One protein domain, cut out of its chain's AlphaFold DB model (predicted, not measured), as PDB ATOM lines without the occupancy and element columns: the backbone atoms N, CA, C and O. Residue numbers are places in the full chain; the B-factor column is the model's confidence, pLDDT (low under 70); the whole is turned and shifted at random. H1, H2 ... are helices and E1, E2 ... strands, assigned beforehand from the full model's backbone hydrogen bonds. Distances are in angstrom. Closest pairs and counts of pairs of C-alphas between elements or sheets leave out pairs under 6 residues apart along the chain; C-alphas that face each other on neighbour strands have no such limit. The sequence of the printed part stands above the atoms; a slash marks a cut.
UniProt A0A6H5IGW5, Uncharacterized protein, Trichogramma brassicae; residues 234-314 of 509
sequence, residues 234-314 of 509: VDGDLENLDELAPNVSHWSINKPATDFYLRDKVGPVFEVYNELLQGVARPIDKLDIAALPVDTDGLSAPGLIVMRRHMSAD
ATOM      1  N   VAL A 234      29.594   4.083 -25.119       87.31
ATOM      2  CA  VAL A 234      30.883   4.417 -24.498       87.31
ATOM      3  C   VAL A 234      31.885   4.650 -25.617       87.31
ATOM      4  O   VAL A 234      31.955   3.851 -26.545       87.31
ATOM      5  N   ASP A 235      32.639   5.737 -25.502       85.88
ATOM      6  CA  ASP A 235      33.686   6.146 -26.435       85.88
ATOM      7  C   ASP A 235      35.054   6.136 -25.727       85.88
ATOM      8  O   ASP A 235      35.159   6.539 -24.559       85.88
ATOM      9  N   GLY A 236      36.085   5.666 -26.434       85.31
ATOM     10  CA  GLY A 236      37.476   5.629 -25.982       85.31
ATOM     11  C   GLY A 236      38.189   4.277 -26.096       85.31
ATOM     12  O   GLY A 236      37.633   3.284 -26.562       85.31
ATOM     13  N   ASP A 237      39.442   4.248 -25.627       84.56
ATOM     14  CA  ASP A 237      40.380   3.118 -25.738       84.56
ATOM     15  C   ASP A 237      39.953   1.890 -24.909       84.56
ATOM     16  O   ASP A 237      40.475   1.611 -23.823       84.56
ATOM     17  N   LEU A 238      38.996   1.130 -25.437       87.38
ATOM     18  CA  LEU A 238      38.545  -0.139 -24.884       87.38
ATOM     19  C   LEU A 238      39.113  -1.308 -25.684       87.38
ATOM     20  O   LEU A 238      38.707  -1.580 -26.812       87.38
ATOM     21  N   GLU A 239      40.011  -2.062 -25.061       90.50
ATOM     22  CA  GLU A 239      40.413  -3.359 -25.589       90.50
ATOM     23  C   GLU A 239      39.318  -4.386 -25.283       90.50
ATOM     24  O   GLU A 239      38.887  -4.506 -24.133       90.50
ATOM     25  N   ASN A 240      38.911  -5.171 -26.286       90.56
ATOM     26  CA  ASN A 240      38.192  -6.419 -26.041       90.56
ATOM     27  C   ASN A 240      39.176  -7.417 -25.412       90.56
ATOM     28  O   ASN A 240      40.262  -7.665 -25.950       90.56
ATOM     29  N   LEU A 241      38.828  -7.930 -24.237       89.25
ATOM     30  CA  LEU A 241      39.743  -8.698 -23.399       89.25
ATOM     31  C   LEU A 241      39.550 -10.201 -23.565       89.25
ATOM     32  O   LEU A 241      40.539 -10.922 -23.694       89.25
ATOM     33  N   ASP A 242      38.295 -10.652 -23.557       89.19
ATOM     34  CA  ASP A 242      37.900 -12.044 -23.769       89.19
ATOM     35  C   ASP A 242      36.374 -12.160 -23.946       89.19
ATOM     36  O   ASP A 242      35.613 -11.242 -23.615       89.19
ATOM     37  N   GLU A 243      35.921 -13.338 -24.371       92.06
ATOM     38  CA  GLU A 243      34.526 -13.758 -24.248       92.06
ATOM     39  C   GLU A 243      34.313 -14.459 -22.889       92.06
ATOM     40  O   GLU A 243      34.982 -15.441 -22.538       92.06
ATOM     41  N   LEU A 244      33.390 -13.918 -22.087       90.62
ATOM     42  CA  LEU A 244      33.081 -14.384 -20.730       90.62
ATOM     43  C   LEU A 244      32.098 -15.563 -20.733       90.62
ATOM     44  O   LEU A 244      32.180 -16.443 -19.881       90.62
ATOM     45  N   ALA A 245      31.167 -15.545 -21.685       91.31
ATOM     46  CA  ALA A 245      30.151 -16.551 -21.976       91.31
ATOM     47  C   ALA A 245      29.660 -16.320 -23.423       91.31
ATOM     48  O   ALA A 245      29.892 -15.226 -23.935       91.31
ATOM     49  N   PRO A 246      28.971 -17.268 -24.085       90.50
ATOM     50  CA  PRO A 246      28.550 -17.104 -25.480       90.50
ATOM     51  C   PRO A 246      27.745 -15.818 -25.728       90.50
ATOM     52  O   PRO A 246      26.700 -15.602 -25.111       90.50
ATOM     53  N   ASN A 247      28.236 -14.984 -26.645       89.12
ATOM     54  CA  ASN A 247      27.765 -13.634 -26.968       89.12
ATOM     55  C   ASN A 247      27.932 -12.599 -25.827       89.12
ATOM     56  O   ASN A 247      27.227 -11.585 -25.812       89.12
ATOM     57  N   VAL A 248      28.859 -12.821 -24.884       92.12
ATOM     58  CA  VAL A 248      29.175 -11.904 -23.770       92.12
ATOM     59  C   VAL A 248      30.642 -11.473 -23.796       92.12
ATOM     60  O   VAL A 248      31.522 -12.213 -23.356       92.12
ATOM     61  N   SER A 249      30.923 -10.262 -24.275       92.44
ATOM     62  CA  SER A 249      32.294  -9.733 -24.382       92.44
ATOM     63  C   SER A 249      32.697  -8.880 -23.175       92.44
ATOM     64  O   SER A 249      31.886  -8.105 -22.667       92.44
ATOM     65  N   HIS A 250      33.964  -8.967 -22.752       92.06
ATOM     66  CA  HIS A 250      34.551  -8.057 -21.762       92.06
ATOM     67  C   HIS A 250      35.408  -6.969 -22.416       92.06
ATOM     68  O   HIS A 250      36.227  -7.262 -23.286       92.06
ATOM     69  N   TRP A 251      35.275  -5.732 -21.936       92.56
ATOM     70  CA  TRP A 251      36.006  -4.558 -22.412       92.56
ATOM     71  C   TRP A 251      36.634  -3.789 -21.246       92.56
ATOM     72  O   TRP A 251      35.974  -3.548 -20.235       92.56
ATOM     73  N   SER A 252      37.886  -3.342 -21.370       90.38
ATOM     74  CA  SER A 252      38.486  -2.395 -20.412       90.38
ATOM     75  C   SER A 252      39.656  -1.620 -21.018       90.38
ATOM     76  O   SER A 252      40.203  -1.984 -22.057       90.38
ATOM     77  N   ILE A 253      40.074  -0.559 -20.326       87.44
ATOM     78  CA  ILE A 253      41.203   0.291 -20.715       87.44
ATOM     79  C   ILE A 253      42.513  -0.350 -20.249       87.44
ATOM     80  O   ILE A 253      42.813  -0.319 -19.049       87.44
ATOM     81  N   ASN A 254      43.354  -0.832 -21.162       81.56
ATOM     82  CA  ASN A 254      44.526  -1.677 -20.880       81.56
ATOM     83  C   ASN A 254      44.146  -3.031 -20.257       81.56
ATOM     84  O   ASN A 254      43.471  -3.073 -19.221       81.56
ATOM     85  N   LYS A 255      44.684  -4.131 -20.798       75.50
ATOM     86  CA  LYS A 255      44.484  -5.491 -20.258       75.50
ATOM     87  C   LYS A 255      44.844  -5.594 -18.757       75.50
ATOM     88  O   LYS A 255      46.024  -5.502 -18.406       75.50
ATOM     89  N   PRO A 256      43.873  -5.795 -17.843       65.50
ATOM     90  CA  PRO A 256      44.156  -6.059 -16.439       65.50
ATOM     91  C   PRO A 256      44.690  -7.489 -16.278       65.50
ATOM     92  O   PRO A 256      44.279  -8.414 -16.970       65.50
ATOM     93  N   ALA A 257      45.584  -7.707 -15.316       57.78
ATOM     94  CA  ALA A 257      46.217  -9.015 -15.121       57.78
ATOM     95  C   ALA A 257      45.317 -10.075 -14.434       57.78
ATOM     96  O   ALA A 257      45.813 -11.146 -14.089       57.78
ATOM     97  N   THR A 258      44.044  -9.767 -14.136       61.34
ATOM     98  CA  THR A 258      43.246 -10.489 -13.121       61.34
ATOM     99  C   THR A 258      41.727 -10.544 -13.381       61.34
ATOM    100  O   THR A 258      40.951 -10.501 -12.432       61.34
ATOM    101  N   ASP A 259      41.264 -10.691 -14.627       71.38
ATOM    102  CA  ASP A 259      39.815 -10.810 -14.928       71.38
ATOM    103  C   ASP A 259      39.197 -12.192 -14.625       71.38
ATOM    104  O   ASP A 259      37.993 -12.395 -14.793       71.38
ATOM    105  N   PHE A 260      39.999 -13.147 -14.138       79.56
ATOM    106  CA  PHE A 260      39.578 -14.525 -13.849       79.56
ATOM    107  C   PHE A 260      38.291 -14.618 -13.016       79.56
ATOM    108  O   PHE A 260      37.454 -15.468 -13.303       79.56
ATOM    109  N   TYR A 261      38.102 -13.734 -12.029       83.38
ATOM    110  CA  TYR A 261      36.888 -13.721 -11.207       83.38
ATOM    111  C   TYR A 261      35.631 -13.372 -12.016       83.38
ATOM    112  O   TYR A 261      34.597 -14.016 -11.847       83.38
ATOM    113  N   LEU A 262      35.701 -12.381 -12.911       85.81
ATOM    114  CA  LEU A 262      34.543 -11.997 -13.717       85.81
ATOM    115  C   LEU A 262      34.159 -13.131 -14.674       85.81
ATOM    116  O   LEU A 262      32.981 -13.467 -14.773       85.81
ATOM    117  N   ARG A 263      35.148 -13.782 -15.300       83.69
ATOM    118  CA  ARG A 263      34.929 -14.949 -16.168       83.69
ATOM    119  C   ARG A 263      34.292 -16.123 -15.417       83.69
ATOM    120  O   ARG A 263      33.279 -16.655 -15.861       83.69
ATOM    121  N   ASP A 264      34.840 -16.467 -14.254       86.62
ATOM    122  CA  ASP A 264      34.368 -17.556 -13.387       86.62
ATOM    123  C   ASP A 264      32.934 -17.340 -12.859       86.62
ATOM    124  O   ASP A 264      32.230 -18.308 -12.571       86.62
ATOM    125  N   LYS A 265      32.464 -16.085 -12.742       89.69
ATOM    126  CA  LYS A 265      31.102 -15.778 -12.259       89.69
ATOM    127  C   LYS A 265      30.082 -15.463 -13.349       89.69
ATOM    128  O   LYS A 265      28.917 -15.808 -13.168       89.69
ATOM    129  N   VAL A 266      30.473 -14.840 -14.462       91.12
ATOM    130  CA  VAL A 266      29.522 -14.463 -15.523       91.12
ATOM    131  C   VAL A 266      28.965 -15.692 -16.241       91.12
ATOM    132  O   VAL A 266      27.754 -15.746 -16.429       91.12
ATOM    133  N   GLY A 267      29.791 -16.699 -16.552       89.38
ATOM    134  CA  GLY A 267      29.341 -17.944 -17.194       89.38
ATOM    135  C   GLY A 267      28.169 -18.623 -16.464       89.38
ATOM    136  O   GLY A 267      27.068 -18.660 -17.016       89.38
ATOM    137  N   PRO A 268      28.338 -19.068 -15.203       92.38
ATOM    138  CA  PRO A 268      27.271 -19.741 -14.456       92.38
ATOM    139  C   PRO A 268      26.023 -18.878 -14.218       92.38
ATOM    140  O   PRO A 268      24.903 -19.387 -14.223       92.38
ATOM    141  N   VAL A 269      26.178 -17.560 -14.027       90.75
ATOM    142  CA  VAL A 269      25.032 -16.641 -13.884       90.75
ATOM    143  C   VAL A 269      24.252 -16.528 -15.196       90.75
ATOM    144  O   VAL A 269      23.021 -16.513 -15.181       90.75
ATOM    145  N   PHE A 270      24.951 -16.483 -16.329       88.69
ATOM    146  CA  PHE A 270      24.356 -16.429 -17.661       88.69
ATOM    147  C   PHE A 270      23.662 -17.747 -18.026       88.69
ATOM    148  O   PHE A 270      22.554 -17.717 -18.552       88.69
ATOM    149  N   GLU A 271      24.250 -18.900 -17.691       88.00
ATOM    150  CA  GLU A 271      23.623 -20.221 -17.846       88.00
ATOM    151  C   GLU A 271      22.302 -20.320 -17.072       88.00
ATOM    152  O   GLU A 271      21.267 -20.613 -17.673       88.00
ATOM    153  N   VAL A 272      22.298 -19.973 -15.779       90.75
ATOM    154  CA  VAL A 272      21.079 -19.963 -14.949       90.75
ATOM    155  C   VAL A 272      20.042 -18.961 -15.474       90.75
ATOM    156  O   VAL A 272      18.848 -19.247 -15.464       90.75
ATOM    157  N   TYR A 273      20.463 -17.800 -15.985       87.69
ATOM    158  CA  TYR A 273      19.542 -16.838 -16.601       87.69
ATOM    159  C   TYR A 273      18.888 -17.390 -17.881       87.69
ATOM    160  O   TYR A 273      17.702 -17.167 -18.114       87.69
ATOM    161  N   ASN A 274      19.633 -18.160 -18.678       86.12
ATOM    162  CA  ASN A 274      19.121 -18.821 -19.882       86.12
ATOM    163  C   ASN A 274      18.177 -19.986 -19.541       86.12
ATOM    164  O   ASN A 274      17.200 -20.206 -20.254       86.12
ATOM    165  N   GLU A 275      18.439 -20.704 -18.445       89.75
ATOM    166  CA  GLU A 275      17.547 -21.736 -17.909       89.75
ATOM    167  C   GLU A 275      16.224 -21.135 -17.401       89.75
ATOM    168  O   GLU A 275      15.147 -21.597 -17.777       89.75
ATOM    169  N   LEU A 276      16.288 -20.047 -16.627       89.69
ATOM    170  CA  LEU A 276      15.110 -19.343 -16.107       89.69
ATOM    171  C   LEU A 276      14.252 -18.677 -17.198       89.69
ATOM    172  O   LEU A 276      13.067 -18.437 -16.971       89.69
ATOM    173  N   LEU A 277      14.830 -18.379 -18.366       86.75
ATOM    174  CA  LEU A 277      14.140 -17.791 -19.521       86.75
ATOM    175  C   LEU A 277      13.883 -18.785 -20.668       86.75
ATOM    176  O   LEU A 277      13.634 -18.360 -21.798       86.75
ATOM    177  N   GLN A 278      13.904 -20.100 -20.414       85.44
ATOM    178  CA  GLN A 278      13.581 -21.102 -21.438       85.44
ATOM    179  C   GLN A 278      12.242 -20.802 -22.139       85.44
ATOM    180  O   GLN A 278      11.188 -20.701 -21.513       85.44
ATOM    181  N   GLY A 279      12.292 -20.665 -23.468       84.38
ATOM    182  CA  GLY A 279      11.143 -20.318 -24.314       84.38
ATOM    183  C   GLY A 279      10.938 -18.818 -24.566       84.38
ATOM    184  O   GLY A 279      10.175 -18.466 -25.463       84.38
ATOM    185  N   VAL A 280      11.639 -17.929 -23.852       86.25
ATOM    186  CA  VAL A 280      11.651 -16.485 -24.131       86.25
ATOM    187  C   VAL A 280      12.871 -16.153 -24.988       86.25
ATOM    188  O   VAL A 280      14.010 -16.221 -24.528       86.25
ATOM    189  N   ALA A 281      12.643 -15.777 -26.249       78.00
ATOM    190  CA  ALA A 281      13.708 -15.254 -27.101       78.00
ATOM    191  C   ALA A 281      14.308 -13.988 -26.465       78.00
ATOM    192  O   ALA A 281      13.573 -13.095 -26.032       78.00
ATOM    193  N   ARG A 282      15.640 -13.910 -26.388       75.12
ATOM    194  CA  ARG A 282      16.308 -12.741 -25.807       75.12
ATOM    195  C   ARG A 282      16.113 -11.520 -26.714       75.12
ATOM    196  O   ARG A 282      16.256 -11.657 -27.923       75.12
ATOM    197  N   PRO A 283      15.821 -10.327 -26.163       76.62
ATOM    198  CA  PRO A 283      15.556  -9.126 -26.962       76.62
ATOM    199  C   PRO A 283      16.825  -8.458 -27.530       76.62
ATOM    200  O   PRO A 283      16.736  -7.347 -28.055       76.62
ATOM    201  N   ILE A 284      17.992  -9.095 -27.353       80.56
ATOM    202  CA  ILE A 284      19.332  -8.601 -27.689       80.56
ATOM    203  C   ILE A 284      20.221  -9.811 -27.992       80.56
ATOM    204  O   ILE A 284      20.265 -10.748 -27.190       80.56
ATOM    205  N   ASP A 285      20.944  -9.776 -29.110       83.56
ATOM    206  CA  ASP A 285      21.788 -10.894 -29.555       83.56
ATOM    207  C   ASP A 285      23.135 -10.975 -28.819       83.56
ATOM    208  O   ASP A 285      23.740 -12.044 -28.760       83.56
ATOM    209  N   LYS A 286      23.597  -9.855 -28.248       89.88
ATOM    210  CA  LYS A 286      24.908  -9.682 -27.605       89.88
ATOM    211  C   LYS A 286      24.779  -8.901 -26.294       89.88
ATOM    212  O   LYS A 286      23.888  -8.062 -26.152       89.88
ATOM    213  N   LEU A 287      25.681  -9.168 -25.352       90.88
ATOM    214  CA  LEU A 287      25.851  -8.407 -24.115       90.88
ATOM    215  C   LEU A 287      27.314  -7.977 -23.959       90.88
ATOM    216  O   LEU A 287      28.202  -8.807 -23.799       90.88
ATOM    217  N   ASP A 288      27.569  -6.679 -23.954       92.94
ATOM    218  CA  ASP A 288      28.880  -6.119 -23.654       92.94
ATOM    219  C   ASP A 288      28.995  -5.763 -22.168       92.94
ATOM    220  O   ASP A 288      28.081  -5.191 -21.570       92.94
ATOM    221  N   ILE A 289      30.131  -6.097 -21.558       92.69
ATOM    222  CA  ILE A 289      30.468  -5.723 -20.183       92.69
ATOM    223  C   ILE A 289      31.731  -4.862 -20.218       92.69
ATOM    224  O   ILE A 289      32.785  -5.327 -20.644       92.69
ATOM    225  N   ALA A 290      31.633  -3.610 -19.769       91.81
ATOM    226  CA  ALA A 290      32.707  -2.621 -19.842       91.81
ATOM    227  C   ALA A 290      33.199  -2.220 -18.442       91.81
ATOM    228  O   ALA A 290      32.486  -1.563 -17.682       91.81
ATOM    229  N   ALA A 291      34.432  -2.590 -18.090       90.56
ATOM    230  CA  ALA A 291      35.073  -2.229 -16.828       90.56
ATOM    231  C   ALA A 291      35.804  -0.881 -16.947       90.56
ATOM    232  O   ALA A 291      36.960  -0.815 -17.373       90.56
ATOM    233  N   LEU A 292      35.131   0.205 -16.557       88.25
ATOM    234  CA  LEU A 292      35.571   1.593 -16.744       88.25
ATOM    235  C   LEU A 292      35.999   2.246 -15.413       88.25
ATOM    236  O   LEU A 292      35.481   1.886 -14.355       88.25
ATOM    237  N   PRO A 293      36.933   3.216 -15.403       85.06
ATOM    238  CA  PRO A 293      37.453   3.865 -14.194       85.06
ATOM    239  C   PRO A 293      36.493   4.950 -13.667       85.06
ATOM    240  O   PRO A 293      36.897   6.077 -13.405       85.06
ATOM    241  N   VAL A 294      35.211   4.609 -13.557       81.44
ATOM    242  CA  VAL A 294      34.106   5.537 -13.296       81.44
ATOM    243  C   VAL A 294      33.712   5.571 -11.827       81.44
ATOM    244  O   VAL A 294      33.816   4.564 -11.119       81.44
ATOM    245  N   ASP A 295      33.191   6.720 -11.395       76.19
ATOM    246  CA  ASP A 295      32.607   6.892 -10.061       76.19
ATOM    247  C   ASP A 295      31.098   6.598  -9.978       76.19
ATOM    248  O   ASP A 295      30.475   6.805  -8.936       76.19
ATOM    249  N   THR A 296      30.521   6.020 -11.036       71.69
ATOM    250  CA  THR A 296      29.145   5.508 -11.073       71.69
ATOM    251  C   THR A 296      29.066   4.028 -10.672       71.69
ATOM    252  O   THR A 296      29.830   3.180 -11.138       71.69
ATOM    253  N   ASP A 297      28.104   3.690  -9.809       68.12
ATOM    254  CA  ASP A 297      27.889   2.319  -9.324       68.12
ATOM    255  C   ASP A 297      27.013   1.505 -10.291       68.12
ATOM    256  O   ASP A 297      25.820   1.323 -10.060       68.12
ATOM    257  N   GLY A 298      27.624   0.980 -11.357       68.94
ATOM    258  CA  GLY A 298      27.032  -0.063 -12.204       68.94
ATOM    259  C   GLY A 298      25.883   0.418 -13.099       68.94
ATOM    260  O   GLY A 298      24.714   0.158 -12.810       68.94
ATOM    261  N   LEU A 299      26.200   1.079 -14.216       82.88
ATOM    262  CA  LEU A 299      25.196   1.503 -15.195       82.88
ATOM    263  C   LEU A 299      24.852   0.332 -16.128       82.88
ATOM    264  O   LEU A 299      25.686  -0.129 -16.901       82.88
ATOM    265  N   SER A 300      23.615  -0.157 -16.037       86.44
ATOM    266  CA  SER A 300      23.123  -1.316 -16.790       86.44
ATOM    267  C   SER A 300      22.109  -0.888 -17.847       86.44
ATOM    268  O   SER A 300      20.952  -0.627 -17.521       86.44
ATOM    269  N   ALA A 301      22.527  -0.881 -19.110       90.44
ATOM    270  CA  ALA A 301      21.670  -0.712 -20.275       90.44
ATOM    271  C   ALA A 301      21.379  -2.068 -20.957       90.44
ATOM    272  O   ALA A 301      22.144  -3.026 -20.798       90.44
ATOM    273  N   PRO A 302      20.298  -2.186 -21.749       89.56
ATOM    274  CA  PRO A 302      20.085  -3.316 -22.646       89.56
ATOM    275  C   PRO A 302      21.283  -3.475 -23.593       89.56
ATOM    276  O   PRO A 302      21.527  -2.629 -24.445       89.56
ATOM    277  N   GLY A 303      22.026  -4.572 -23.433       90.50
ATOM    278  CA  GLY A 303      23.172  -4.915 -24.277       90.50
ATOM    279  C   GLY A 303      24.510  -4.340 -23.809       90.50
ATOM    280  O   GLY A 303      25.531  -4.766 -24.331       90.50
ATOM    281  N   LEU A 304      24.538  -3.453 -22.804       92.56
ATOM    282  CA  LEU A 304      25.773  -2.857 -22.283       92.56
ATOM    283  C   LEU A 304      25.717  -2.647 -20.761       92.56
ATOM    284  O   LEU A 304      24.950  -1.826 -20.259       92.56
ATOM    285  N   ILE A 305      26.575  -3.350 -20.019       91.12
ATOM    286  CA  ILE A 305      26.749  -3.184 -18.570       91.12
ATOM    287  C   ILE A 305      28.101  -2.520 -18.303       91.12
ATOM    288  O   ILE A 305      29.154  -3.145 -18.421       91.12
ATOM    289  N   VAL A 306      28.073  -1.255 -17.890       89.81
ATOM    290  CA  VAL A 306      29.251  -0.522 -17.418       89.81
ATOM    291  C   VAL A 306      29.457  -0.797 -15.932       89.81
ATOM    292  O   VAL A 306      28.590  -0.499 -15.110       89.81
ATOM    293  N   MET A 307      30.628  -1.314 -15.566       88.69
ATOM    294  CA  MET A 307      31.041  -1.513 -14.178       88.69
ATOM    295  C   MET A 307      32.270  -0.676 -13.813       88.69
ATOM    296  O   MET A 307      33.209  -0.520 -14.589       88.69
ATOM    297  N   ARG A 308      32.276  -0.174 -12.578       85.75
ATOM    298  CA  ARG A 308      33.399   0.514 -11.931       85.75
ATOM    299  C   ARG A 308      34.602  -0.437 -11.838       85.75
ATOM    300  O   ARG A 308      34.510  -1.479 -11.197       85.75
ATOM    301  N   ARG A 309      35.751  -0.077 -12.422       74.31
ATOM    302  CA  ARG A 309      36.927  -0.958 -12.612       74.31
ATOM    303  C   ARG A 309      37.397  -1.671 -11.343       74.31
ATOM    304  O   ARG A 309      37.792  -2.826 -11.400       74.31
ATOM    305  N   HIS A 310      37.354  -1.017 -10.185       67.62
ATOM    306  CA  HIS A 310      37.779  -1.650  -8.934       67.62
ATOM    307  C   HIS A 310      36.721  -2.575  -8.296       67.62
ATOM    308  O   HIS A 310      36.991  -3.156  -7.251       67.62
ATOM    309  N   MET A 311      35.566  -2.783  -8.940       56.06
ATOM    310  CA  MET A 311      34.649  -3.894  -8.646       56.06
ATOM    311  C   MET A 311      35.074  -5.213  -9.319       56.06
ATOM    312  O   MET A 311      34.636  -6.266  -8.866       56.06
ATOM    313  N   SER A 312      35.943  -5.186 -10.343       51.59
ATOM    314  CA  SER A 312      36.625  -6.392 -10.856       51.59
ATOM    315  C   SER A 312      37.998  -6.628 -10.210       51.59
ATOM    316  O   SER A 312      38.635  -7.652 -10.456       51.59
ATOM    317  N   ALA A 313      38.467  -5.705  -9.361       47.41
ATOM    318  CA  ALA A 313      39.737  -5.852  -8.667       47.41
ATOM    319  C   ALA A 313      39.641  -6.925  -7.573       47.41
ATOM    320  O   ALA A 313      39.043  -6.709  -6.519       47.41
ATOM    321  N   ASP A 314      40.291  -8.062  -7.816       54.12
ATOM    322  CA  ASP A 314      40.531  -9.083  -6.802       54.12
ATOM    323  C   ASP A 314      41.223  -8.496  -5.552       54.12
ATOM    324  O   ASP A 314      41.937  -7.485  -5.593       54.12
TER     325      ASP A 314
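This is residues 234 to 314 of the 509 residues of an uncharacterized protein of Trichogramma brassicae (UniProt A0A6H5IGW5). A twisted five-stranded sheet has one long helix, H1, over one face at its E1 side; residues 275 to 281 stick out. The 81 residues printed, class mixed, include E1, E2, H1, E3, E4, E5 in chain order; the mixed sheet runs E1, E2, E3, E5, E4. The whole is compact, radius of gyration of the C-alphas 12.9 A, spanning 38 by 24 by 21 A.

E1, residues 239 to 245, begins at C-alpha 239 (40.413, -3.359, -25.589) and measures 17.1 A. E2 is residues 248 to 252; H1, 260 to 276, 25.0 A; E3, 287 to 292, 15.8 A; E4, 299 to 301; E5, 304 to 308, ending at C-alpha 308 (33.399, 0.514, -11.931).

E1 and E2 form an antiparallel hairpin (N 241 to O 250, 2.8 A), as do E4 and E5 (N 301 to O 304, 2.8 A). E3 is parallel to E2 (N 251 to O 289, 2.8 A) and to E5 (N 305 to O 288, 2.8 A). H1 is on the sheet, making two layers, helix over sheet, at a height of 6.5 A; its closest C-alphas to E1 are Arg 263 and Leu 244, 5.0 A. It runs along E1, only just, at 28 degrees on the local plane. E2, H1, E3 form a strand-helix-strand unit, parallel strands joined through a helix, with a left-handed crossover. In H1, 11 of 13 O i to N i+4 pairs are within hydrogen-bond range.

The C-alphas farthest apart, of Asn 254 and Gly 279, are 38.4 A apart. The printed part has no cut and no long link; pLDDT is under 70 at residues 256 to 258, 297 to 298 and 310 to 314.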